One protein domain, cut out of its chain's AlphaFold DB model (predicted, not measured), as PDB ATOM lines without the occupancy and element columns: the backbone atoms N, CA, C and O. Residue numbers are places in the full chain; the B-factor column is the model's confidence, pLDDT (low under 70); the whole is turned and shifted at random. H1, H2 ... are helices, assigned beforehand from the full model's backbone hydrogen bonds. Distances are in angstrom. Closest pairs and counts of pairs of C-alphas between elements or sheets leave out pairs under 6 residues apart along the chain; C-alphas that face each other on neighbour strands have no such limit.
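This is residues 116 to 186 of the 595 residues of the protein "Splicing factor arginine/serine-rich 16" of Clonorchis sinensis (UniProt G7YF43). Short helix H1 stands crosswise at one end of long helix H2, and H3 turns off at the other. The class is all helix: 71 printed residues with three named helices in that order. The whole is extended: the radius of gyration of the C-alphas is 20.8 A, the spans 56 by 28 by 22 A.

H1, residues 119 to 132, touches residues 136 to 140 alone of H2, residues 136 to 165, about perpendicular at 82 degrees; their closest C-alphas, Ala 126 and Ser 136, are 4.4 A apart. H3, residues 169 to 184, is apart from both. O i to N i+4 pairs within hydrogen-bond range are 6 of 10 in H1, 24 of 26 in H2 and 9 of 12 in H3.

H1 begins at C-alpha 119 (-20.708, -5.099, 64.378); H3 ends at C-alpha 184 (-9.088, -32.749, 31.999). H1, H2 and H3 are 20.8, 44.2 and 25.0 A long.

The printed part has no cut and two tight links; residues 162 to 186 have pLDDT under 70.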
ATOM      1  N   THR A 116     -12.968  -6.576  58.862       83.06
ATOM      2  CA  THR A 116     -12.399  -6.127  60.150       83.06
ATOM      3  C   THR A 116     -13.351  -5.251  60.964       83.06
ATOM      4  O   THR A 116     -13.269  -5.226  62.194       83.06
ATOM      5  N   LEU A 117     -14.279  -4.549  60.304       82.31
ATOM      6  CA  LEU A 117     -15.170  -3.592  60.951       82.31
ATOM      7  C   LEU A 117     -16.108  -4.281  61.957       82.31
ATOM      8  O   LEU A 117     -16.913  -5.148  61.605       82.31
ATOM      9  N   GLY A 118     -16.043  -3.878  63.228       86.06
ATOM     10  CA  GLY A 118     -16.900  -4.430  64.282       86.06
ATOM     11  C   GLY A 118     -18.398  -4.268  63.983       86.06
ATOM     12  O   GLY A 118     -18.805  -3.378  63.235       86.06
ATOM     13  N   VAL A 119     -19.243  -5.103  64.602       86.19
ATOM     14  CA  VAL A 119     -20.708  -5.099  64.378       86.19
ATOM     15  C   VAL A 119     -21.328  -3.714  64.625       86.19
ATOM     16  O   VAL A 119     -22.243  -3.311  63.912       86.19
ATOM     17  N   GLU A 120     -20.798  -2.951  65.587       86.94
ATOM     18  CA  GLU A 120     -21.250  -1.577  65.840       86.94
ATOM     19  C   GLU A 120     -20.779  -0.583  64.769       86.94
ATOM     20  O   GLU A 120     -21.555   0.270  64.352       86.94
ATOM     21  N   GLY A 121     -19.562  -0.739  64.237       89.19
ATOM     22  CA  GLY A 121     -19.089   0.049  63.096       89.19
ATOM     23  C   GLY A 121     -19.944  -0.192  61.848       89.19
ATOM     24  O   GLY A 121     -20.351   0.759  61.188       89.19
ATOM     25  N   ARG A 122     -20.332  -1.449  61.586       88.56
ATOM     26  CA  ARG A 122     -21.299  -1.786  60.523       88.56
ATOM     27  C   ARG A 122     -22.684  -1.178  60.768       88.56
ATOM     28  O   ARG A 122     -23.319  -0.760  59.808       88.56
ATOM     29  N   ARG A 123     -23.141  -1.046  62.022       88.88
ATOM     30  CA  ARG A 123     -24.376  -0.302  62.350       88.88
ATOM     31  C   ARG A 123     -24.243   1.209  62.160       88.88
ATOM     32  O   ARG A 123     -25.202   1.836  61.726       88.88
ATOM     33  N   GLN A 124     -23.091   1.804  62.460       89.62
ATOM     34  CA  GLN A 124     -22.839   3.228  62.200       89.62
ATOM     35  C   GLN A 124     -22.786   3.516  60.693       89.62
ATOM     36  O   GLN A 124     -23.404   4.469  60.231       89.62
ATOM     37  N   LEU A 125     -22.156   2.627  59.922       89.69
ATOM     38  CA  LEU A 125     -22.155   2.654  58.460       89.69
ATOM     39  C   LEU A 125     -23.581   2.489  57.898       89.69
ATOM     40  O   LEU A 125     -24.029   3.294  57.093       89.69
ATOM     41  N   ALA A 126     -24.362   1.529  58.399       89.62
ATOM     42  CA  ALA A 126     -25.772   1.370  58.025       89.62
ATOM     43  C   ALA A 126     -26.640   2.606  58.357       89.62
ATOM     44  O   ALA A 126     -27.617   2.870  57.660       89.62
ATOM     45  N   LYS A 127     -26.287   3.390  59.388       92.75
ATOM     46  CA  LYS A 127     -26.959   4.661  59.723       92.75
ATOM     47  C   LYS A 127     -26.600   5.804  58.767       92.75
ATOM     48  O   LYS A 127     -27.444   6.671  58.562       92.75
ATOM     49  N   SER A 128     -25.406   5.817  58.161       91.31
ATOM     50  CA  SER A 128     -25.029   6.850  57.178       91.31
ATOM     51  C   SER A 128     -25.639   6.633  55.786       91.31
ATOM     52  O   SER A 128     -25.607   7.549  54.968       91.31
ATOM     53  N   ALA A 129     -26.278   5.484  55.536       92.50
ATOM     54  CA  ALA A 129     -27.014   5.180  54.304       92.50
ATOM     55  C   ALA A 129     -28.047   6.258  53.913       92.50
ATOM     56  O   ALA A 129     -28.193   6.592  52.735       92.50
ATOM     57  N   SER A 130     -28.715   6.852  54.909       89.44
ATOM     58  CA  SER A 130     -29.727   7.902  54.732       89.44
ATOM     59  C   SER A 130     -29.172   9.174  54.079       89.44
ATOM     60  O   SER A 130     -29.881   9.807  53.300       89.44
ATOM     61  N   LEU A 131     -27.894   9.501  54.305       92.94
ATOM     62  CA  LEU A 131     -27.202  10.636  53.673       92.94
ATOM     63  C   LEU A 131     -27.085  10.473  52.148       92.94
ATOM     64  O   LEU A 131     -26.962  11.458  51.427       92.94
ATOM     65  N   PHE A 132     -27.137   9.229  51.665       89.25
ATOM     66  CA  PHE A 132     -27.044   8.862  50.252       89.25
ATOM     67  C   PHE A 132     -28.400   8.445  49.654       89.25
ATOM     68  O   PHE A 132     -28.448   7.988  48.515       89.25
ATOM     69  N   GLY A 133     -29.498   8.570  50.413       92.19
ATOM     70  CA  GLY A 133     -30.829   8.114  49.997       92.19
ATOM     71  C   GLY A 133     -30.959   6.590  49.862       92.19
ATOM     72  O   GLY A 133     -31.843   6.116  49.151       92.19
ATOM     73  N   LEU A 134     -30.076   5.822  50.509       92.25
ATOM     74  CA  LEU A 134     -30.049   4.358  50.464       92.25
ATOM     75  C   LEU A 134     -30.637   3.756  51.743       92.25
ATOM     76  O   LEU A 134     -30.542   4.339  52.825       92.25
ATOM     77  N   HIS A 135     -31.208   2.556  51.636       91.94
ATOM     78  CA  HIS A 135     -31.665   1.824  52.811       91.94
ATOM     79  C   HIS A 135     -30.476   1.286  53.622       91.94
ATOM     80  O   HIS A 135     -29.446   0.889  53.068       91.94
ATOM     81  N   SER A 136     -30.625   1.228  54.946       85.88
ATOM     82  CA  SER A 136     -29.564   0.830  55.883       85.88
ATOM     83  C   SER A 136     -29.022  -0.582  55.619       85.88
ATOM     84  O   SER A 136     -27.820  -0.830  55.741       85.88
ATOM     85  N   THR A 137     -29.897  -1.497  55.188       86.69
ATOM     86  CA  THR A 137     -29.557  -2.879  54.812       86.69
ATOM     87  C   THR A 137     -28.964  -3.008  53.406       86.69
ATOM     88  O   THR A 137     -28.260  -3.982  53.141       86.69
ATOM     89  N   ASP A 138     -29.226  -2.056  52.504       89.62
ATOM     90  CA  ASP A 138     -28.645  -2.030  51.157       89.62
ATOM     91  C   ASP A 138     -27.227  -1.460  51.181       89.62
ATOM     92  O   ASP A 138     -26.341  -2.025  50.551       89.62
ATOM     93  N   PHE A 139     -26.984  -0.382  51.930       90.81
ATOM     94  CA  PHE A 139     -25.701   0.326  51.924       90.81
ATOM     95  C   PHE A 139     -24.515  -0.574  52.303       90.81
ATOM     96  O   PHE A 139     -23.531  -0.631  51.569       90.81
ATOM     97  N   VAL A 140     -24.635  -1.361  53.379       89.19
ATOM     98  CA  VAL A 140     -23.591  -2.332  53.763       89.19
ATOM     99  C   VAL A 140     -23.446  -3.435  52.705       89.19
ATOM    100  O   VAL A 140     -22.330  -3.753  52.313       89.19
ATOM    101  N   ARG A 141     -24.561  -3.947  52.161       90.31
ATOM    102  CA  ARG A 141     -24.569  -4.961  51.088       90.31
ATOM    103  C   ARG A 141     -23.920  -4.483  49.786       90.31
ATOM    104  O   ARG A 141     -23.334  -5.299  49.079       90.31
ATOM    105  N   LEU A 142     -24.051  -3.203  49.438       90.19
ATOM    106  CA  LEU A 142     -23.412  -2.615  48.259       90.19
ATOM    107  C   LEU A 142     -21.899  -2.501  48.464       90.19
ATOM    108  O   LEU A 142     -21.148  -2.870  47.568       90.19
ATOM    109  N   LEU A 143     -21.456  -2.075  49.650       89.94
ATOM    110  CA  LEU A 143     -20.031  -1.991  49.976       89.94
ATOM    111  C   LEU A 143     -19.386  -3.393  50.068       89.94
ATOM    112  O   LEU A 143     -18.313  -3.597  49.503       89.94
ATOM    113  N   ASP A 144     -20.070  -4.387  50.657       88.12
ATOM    114  CA  ASP A 144     -19.643  -5.802  50.641       88.12
ATOM    115  C   ASP A 144     -19.487  -6.329  49.198       88.12
ATOM    116  O   ASP A 144     -18.595  -7.132  48.911       88.12
ATOM    117  N   ALA A 145     -20.363  -5.901  48.278       88.88
ATOM    118  CA  ALA A 145     -20.342  -6.310  46.875       88.88
ATOM    119  C   ALA A 145     -19.257  -5.592  46.052       88.88
ATOM    120  O   ALA A 145     -18.631  -6.223  45.200       88.88
ATOM    121  N   ASP A 146     -19.001  -4.308  46.311       90.19
ATOM    122  CA  ASP A 146     -17.923  -3.560  45.659       90.19
ATOM    123  C   ASP A 146     -16.538  -4.052  46.137       90.19
ATOM    124  O   ASP A 146     -15.650  -4.242  45.303       90.19
ATOM    125  N   GLN A 147     -16.370  -4.403  47.422       87.31
ATOM    126  CA  GLN A 147     -15.148  -5.049  47.934       87.31
ATOM    127  C   GLN A 147     -14.916  -6.432  47.283       87.31
ATOM    128  O   GLN A 147     -13.800  -6.779  46.885       87.31
ATOM    129  N   GLN A 148     -15.979  -7.226  47.097       87.44
ATOM    130  CA  GLN A 148     -15.906  -8.488  46.345       87.44
ATOM    131  C   GLN A 148     -15.506  -8.258  44.879       87.44
ATOM    132  O   GLN A 148     -14.608  -8.940  44.381       87.44
ATOM    133  N   LEU A 149     -16.108  -7.273  44.205       83.81
ATOM    134  CA  LEU A 149     -15.779  -6.912  42.823       83.81
ATOM    135  C   LEU A 149     -14.310  -6.489  42.674       83.81
ATOM    136  O   LEU A 149     -13.659  -6.869  41.700       83.81
ATOM    137  N   GLU A 150     -13.770  -5.737  43.633       84.00
ATOM    138  CA  GLU A 150     -12.361  -5.347  43.642       84.00
ATOM    139  C   GLU A 150     -11.429  -6.556  43.777       84.00
ATOM    140  O   GLU A 150     -10.501  -6.711  42.978       84.00
ATOM    141  N   THR A 151     -11.678  -7.448  44.741       82.56
ATOM    142  CA  THR A 151     -10.851  -8.658  44.904       82.56
ATOM    143  C   THR A 151     -10.908  -9.570  43.674       82.56
ATOM    144  O   THR A 151      -9.871 -10.095  43.255       82.56
ATOM    145  N   GLU A 152     -12.070  -9.696  43.024       85.69
ATOM    146  CA  GLU A 152     -12.213 -10.408  41.751       85.69
ATOM    147  C   GLU A 152     -11.451  -9.709  40.613       85.69
ATOM    148  O   GLU A 152     -10.762 -10.370  39.835       85.69
ATOM    149  N   LEU A 153     -11.486  -8.375  40.536       78.50
ATOM    150  CA  LEU A 153     -10.758  -7.589  39.535       78.50
ATOM    151  C   LEU A 153      -9.233  -7.657  39.739       78.50
ATOM    152  O   LEU A 153      -8.483  -7.739  38.764       78.50
ATOM    153  N   ARG A 154      -8.763  -7.695  40.991       80.06
ATOM    154  CA  ARG A 154      -7.353  -7.910  41.364       80.06
ATOM    155  C   ARG A 154      -6.885  -9.316  40.973       80.06
ATOM    156  O   ARG A 154      -5.822  -9.461  40.370       80.06
ATOM    157  N   LEU A 155      -7.707 -10.339  41.222       78.50
ATOM    158  CA  LEU A 155      -7.453 -11.717  40.787       78.50
ATOM    159  C   LEU A 155      -7.467 -11.852  39.252       78.50
ATOM    160  O   LEU A 155      -6.595 -12.504  38.678       78.50
ATOM    161  N   ALA A 156      -8.412 -11.200  38.572       76.62
ATOM    162  CA  ALA A 156      -8.508 -11.191  37.115       76.62
ATOM    163  C   ALA A 156      -7.289 -10.516  36.464       76.62
ATOM    164  O   ALA A 156      -6.740 -11.068  35.509       76.62
ATOM    165  N   LYS A 157      -6.813  -9.388  37.016       79.25
ATOM    166  CA  LYS A 157      -5.549  -8.745  36.612       79.25
ATOM    167  C   LYS A 157      -4.357  -9.697  36.759       79.25
ATOM    168  O   LYS A 157      -3.592  -9.836  35.813       79.25
ATOM    169  N   ALA A 158      -4.229 -10.412  37.879       74.56
ATOM    170  CA  ALA A 158      -3.139 -11.376  38.074       74.56
ATOM    171  C   ALA A 158      -3.184 -12.550  37.066       74.56
ATOM    172  O   ALA A 158      -2.152 -12.967  36.539       74.56
ATOM    173  N   LEU A 159      -4.380 -13.053  36.736       71.25
ATOM    174  CA  LEU A 159      -4.576 -14.107  35.727       71.25
ATOM    175  C   LEU A 159      -4.352 -13.613  34.282       71.25
ATOM    176  O   LEU A 159      -3.929 -14.388  33.419       71.25
ATOM    177  N   GLU A 160      -4.635 -12.339  33.998       74.06
ATOM    178  CA  GLU A 160      -4.262 -11.651  32.753       74.06
ATOM    179  C   GLU A 160      -2.737 -11.494  32.658       74.06
ATOM    180  O   GLU A 160      -2.154 -11.785  31.612       74.06
ATOM    181  N   GLU A 161      -2.080 -11.114  33.755       71.19
ATOM    182  CA  GLU A 161      -0.632 -10.955  33.817       71.19
ATOM    183  C   GLU A 161       0.096 -12.292  33.608       71.19
ATOM    184  O   GLU A 161       0.961 -12.370  32.740       71.19
ATOM    185  N   GLU A 162      -0.306 -13.383  34.274       67.75
ATOM    186  CA  GLU A 162       0.255 -14.730  34.032       67.75
ATOM    187  C   GLU A 162       0.133 -15.127  32.542       67.75
ATOM    188  O   GLU A 162       1.070 -15.625  31.910       67.75
ATOM    189  N   LYS A 163      -1.026 -14.839  31.937       65.94
ATOM    190  CA  LYS A 163      -1.338 -15.056  30.514       65.94
ATOM    191  C   LYS A 163      -0.488 -14.178  29.572       65.94
ATOM    192  O   LYS A 163      -0.204 -14.624  28.451       65.94
ATOM    193  N   LEU A 164      -0.072 -12.985  30.006       58.28
ATOM    194  CA  LEU A 164       0.803 -12.045  29.287       58.28
ATOM    195  C   LEU A 164       2.295 -12.363  29.458       58.28
ATOM    196  O   LEU A 164       3.020 -12.378  28.465       58.28
ATOM    197  N   GLN A 165       2.747 -12.744  30.653       59.28
ATOM    198  CA  GLN A 165       4.061 -13.361  30.872       59.28
ATOM    199  C   GLN A 165       4.203 -14.643  30.020       59.28
ATOM    200  O   GLN A 165       5.267 -14.956  29.483       59.28
ATOM    201  N   LEU A 166       3.087 -15.350  29.791       53.41
ATOM    202  CA  LEU A 166       2.941 -16.438  28.820       53.41
ATOM    203  C   LEU A 166       2.522 -15.961  27.406       53.41
ATOM    204  O   LEU A 166       1.882 -16.715  26.656       53.41
ATOM    205  N   ALA A 167       2.910 -14.764  26.960       43.09
ATOM    206  CA  ALA A 167       2.765 -14.301  25.574       43.09
ATOM    207  C   ALA A 167       4.105 -14.276  24.816       43.09
ATOM    208  O   ALA A 167       5.113 -13.769  25.284       43.09
ATOM    209  N   GLY A 168       4.129 -14.864  23.610       55.47
ATOM    210  CA  GLY A 168       5.314 -14.885  22.740       55.47
ATOM    211  C   GLY A 168       5.566 -16.231  22.054       55.47
ATOM    212  O   GLY A 168       4.913 -17.237  22.340       55.47
ATOM    213  N   ARG A 169       6.544 -16.286  21.136       52.00
ATOM    214  CA  ARG A 169       6.797 -17.473  20.282       52.00
ATOM    215  C   ARG A 169       7.115 -18.760  21.070       52.00
ATOM    216  O   ARG A 169       6.729 -19.841  20.631       52.00
ATOM    217  N   LYS A 170       7.733 -18.660  22.257       47.50
ATOM    218  CA  LYS A 170       8.024 -19.808  23.149       47.50
ATOM    219  C   LYS A 170       6.773 -20.368  23.860       47.50
ATOM    220  O   LYS A 170       6.758 -21.530  24.258       47.50
ATOM    221  N   SER A 171       5.688 -19.591  23.950       55.56
ATOM    222  CA  SER A 171       4.467 -19.929  24.702       55.56
ATOM    223  C   SER A 171       3.640 -21.083  24.111       55.56
ATOM    224  O   SER A 171       2.883 -21.746  24.821       55.56
ATOM    225  N   ARG A 172       3.776 -21.390  22.812       54.09
ATOM    226  CA  ARG A 172       2.861 -22.311  22.097       54.09
ATOM    227  C   ARG A 172       2.789 -23.728  22.699       54.09
ATOM    228  O   ARG A 172       1.774 -24.398  22.520       54.09
ATOM    229  N   ARG A 173       3.822 -24.173  23.431       55.84
ATOM    230  CA  ARG A 173       3.816 -25.434  24.204       55.84
ATOM    231  C   ARG A 173       3.083 -25.289  25.545       55.84
ATOM    232  O   ARG A 173       2.252 -26.135  25.854       55.84
ATOM    233  N   ALA A 174       3.325 -24.207  26.286       57.66
ATOM    234  CA  ALA A 174       2.626 -23.904  27.536       57.66
ATOM    235  C   ALA A 174       1.113 -23.721  27.315       57.66
ATOM    236  O   ALA A 174       0.320 -24.319  28.031       57.66
ATOM    237  N   ARG A 175       0.698 -23.021  26.247       58.50
ATOM    238  CA  ARG A 175      -0.727 -22.869  25.876       58.50
ATOM    239  C   ARG A 175      -1.432 -24.194  25.582       58.50
ATOM    240  O   ARG A 175      -2.627 -24.296  25.840       58.50
ATOM    241  N   ARG A 176      -0.723 -25.208  25.062       63.56
ATOM    242  CA  ARG A 176      -1.282 -26.566  24.926       63.56
ATOM    243  C   ARG A 176      -1.488 -27.194  26.299       63.56
ATOM    244  O   ARG A 176      -2.615 -27.549  26.598       63.56
ATOM    245  N   ILE A 177      -0.453 -27.222  27.140       63.47
ATOM    246  CA  ILE A 177      -0.499 -27.824  28.484       63.47
ATOM    247  C   ILE A 177      -1.564 -27.153  29.372       63.47
ATOM    248  O   ILE A 177      -2.314 -27.841  30.059       63.47
ATOM    249  N   LEU A 178      -1.695 -25.823  29.325       57.53
ATOM    250  CA  LEU A 178      -2.709 -25.089  30.089       57.53
ATOM    251  C   LEU A 178      -4.134 -25.400  29.596       57.53
ATOM    252  O   LEU A 178      -5.027 -25.639  30.405       57.53
ATOM    253  N   LYS A 179      -4.343 -25.451  28.270       62.38
ATOM    254  CA  LYS A 179      -5.628 -25.844  27.663       62.38
ATOM    255  C   LYS A 179      -5.965 -27.314  27.934       62.38
ATOM    256  O   LYS A 179      -7.132 -27.644  28.099       62.38
ATOM    257  N   GLU A 180      -4.954 -28.175  27.988       58.59
ATOM    258  CA  GLU A 180      -5.059 -29.604  28.269       58.59
ATOM    259  C   GLU A 180      -5.466 -29.850  29.729       58.59
ATOM    260  O   GLU A 180      -6.473 -30.521  29.954       58.59
ATOM    261  N   ARG A 181      -4.802 -29.206  30.707       56.94
ATOM    262  CA  ARG A 181      -5.214 -29.226  32.127       56.94
ATOM    263  C   ARG A 181      -6.660 -28.757  32.302       56.94
ATOM    264  O   ARG A 181      -7.489 -29.530  32.774       56.94
ATOM    265  N   ARG A 182      -6.993 -27.576  31.765       55.06
ATOM    266  CA  ARG A 182      -8.349 -26.989  31.796       55.06
ATOM    267  C   ARG A 182      -9.394 -27.760  30.957       55.06
ATOM    268  O   ARG A 182     -10.537 -27.327  30.852       55.06
ATOM    269  N   SER A 183      -9.010 -28.877  30.326       48.44
ATOM    270  CA  SER A 183      -9.905 -29.819  29.628       48.44
ATOM    271  C   SER A 183      -9.977 -31.208  30.278       48.44
ATOM    272  O   SER A 183     -10.863 -31.994  29.940       48.44
ATOM    273  N   HIS A 184      -9.067 -31.516  31.209       49.69
ATOM    274  CA  HIS A 184      -9.088 -32.749  31.999       49.69
ATOM    275  C   HIS A 184      -9.981 -32.629  33.246       49.69
ATOM    276  O   HIS A 184     -10.492 -33.636  33.732       49.69
ATOM    277  N   GLU A 185     -10.222 -31.400  33.710       49.97
ATOM    278  CA  GLU A 185     -11.198 -31.035  34.745       49.97
ATOM    279  C   GLU A 185     -12.639 -31.222  34.228       49.97
ATOM    280  O   GLU A 185     -13.321 -30.296  33.779       49.97
ATOM    281  N   LYS A 186     -13.106 -32.474  34.240       51.44
ATOM    282  CA  LYS A 186     -14.450 -32.858  33.798       51.44
ATOM    283  C   LYS A 186     -15.493 -32.582  34.889       51.44
ATOM    284  O   LYS A 186     -15.805 -33.473  35.670       51.44
TER     285      LYS A 186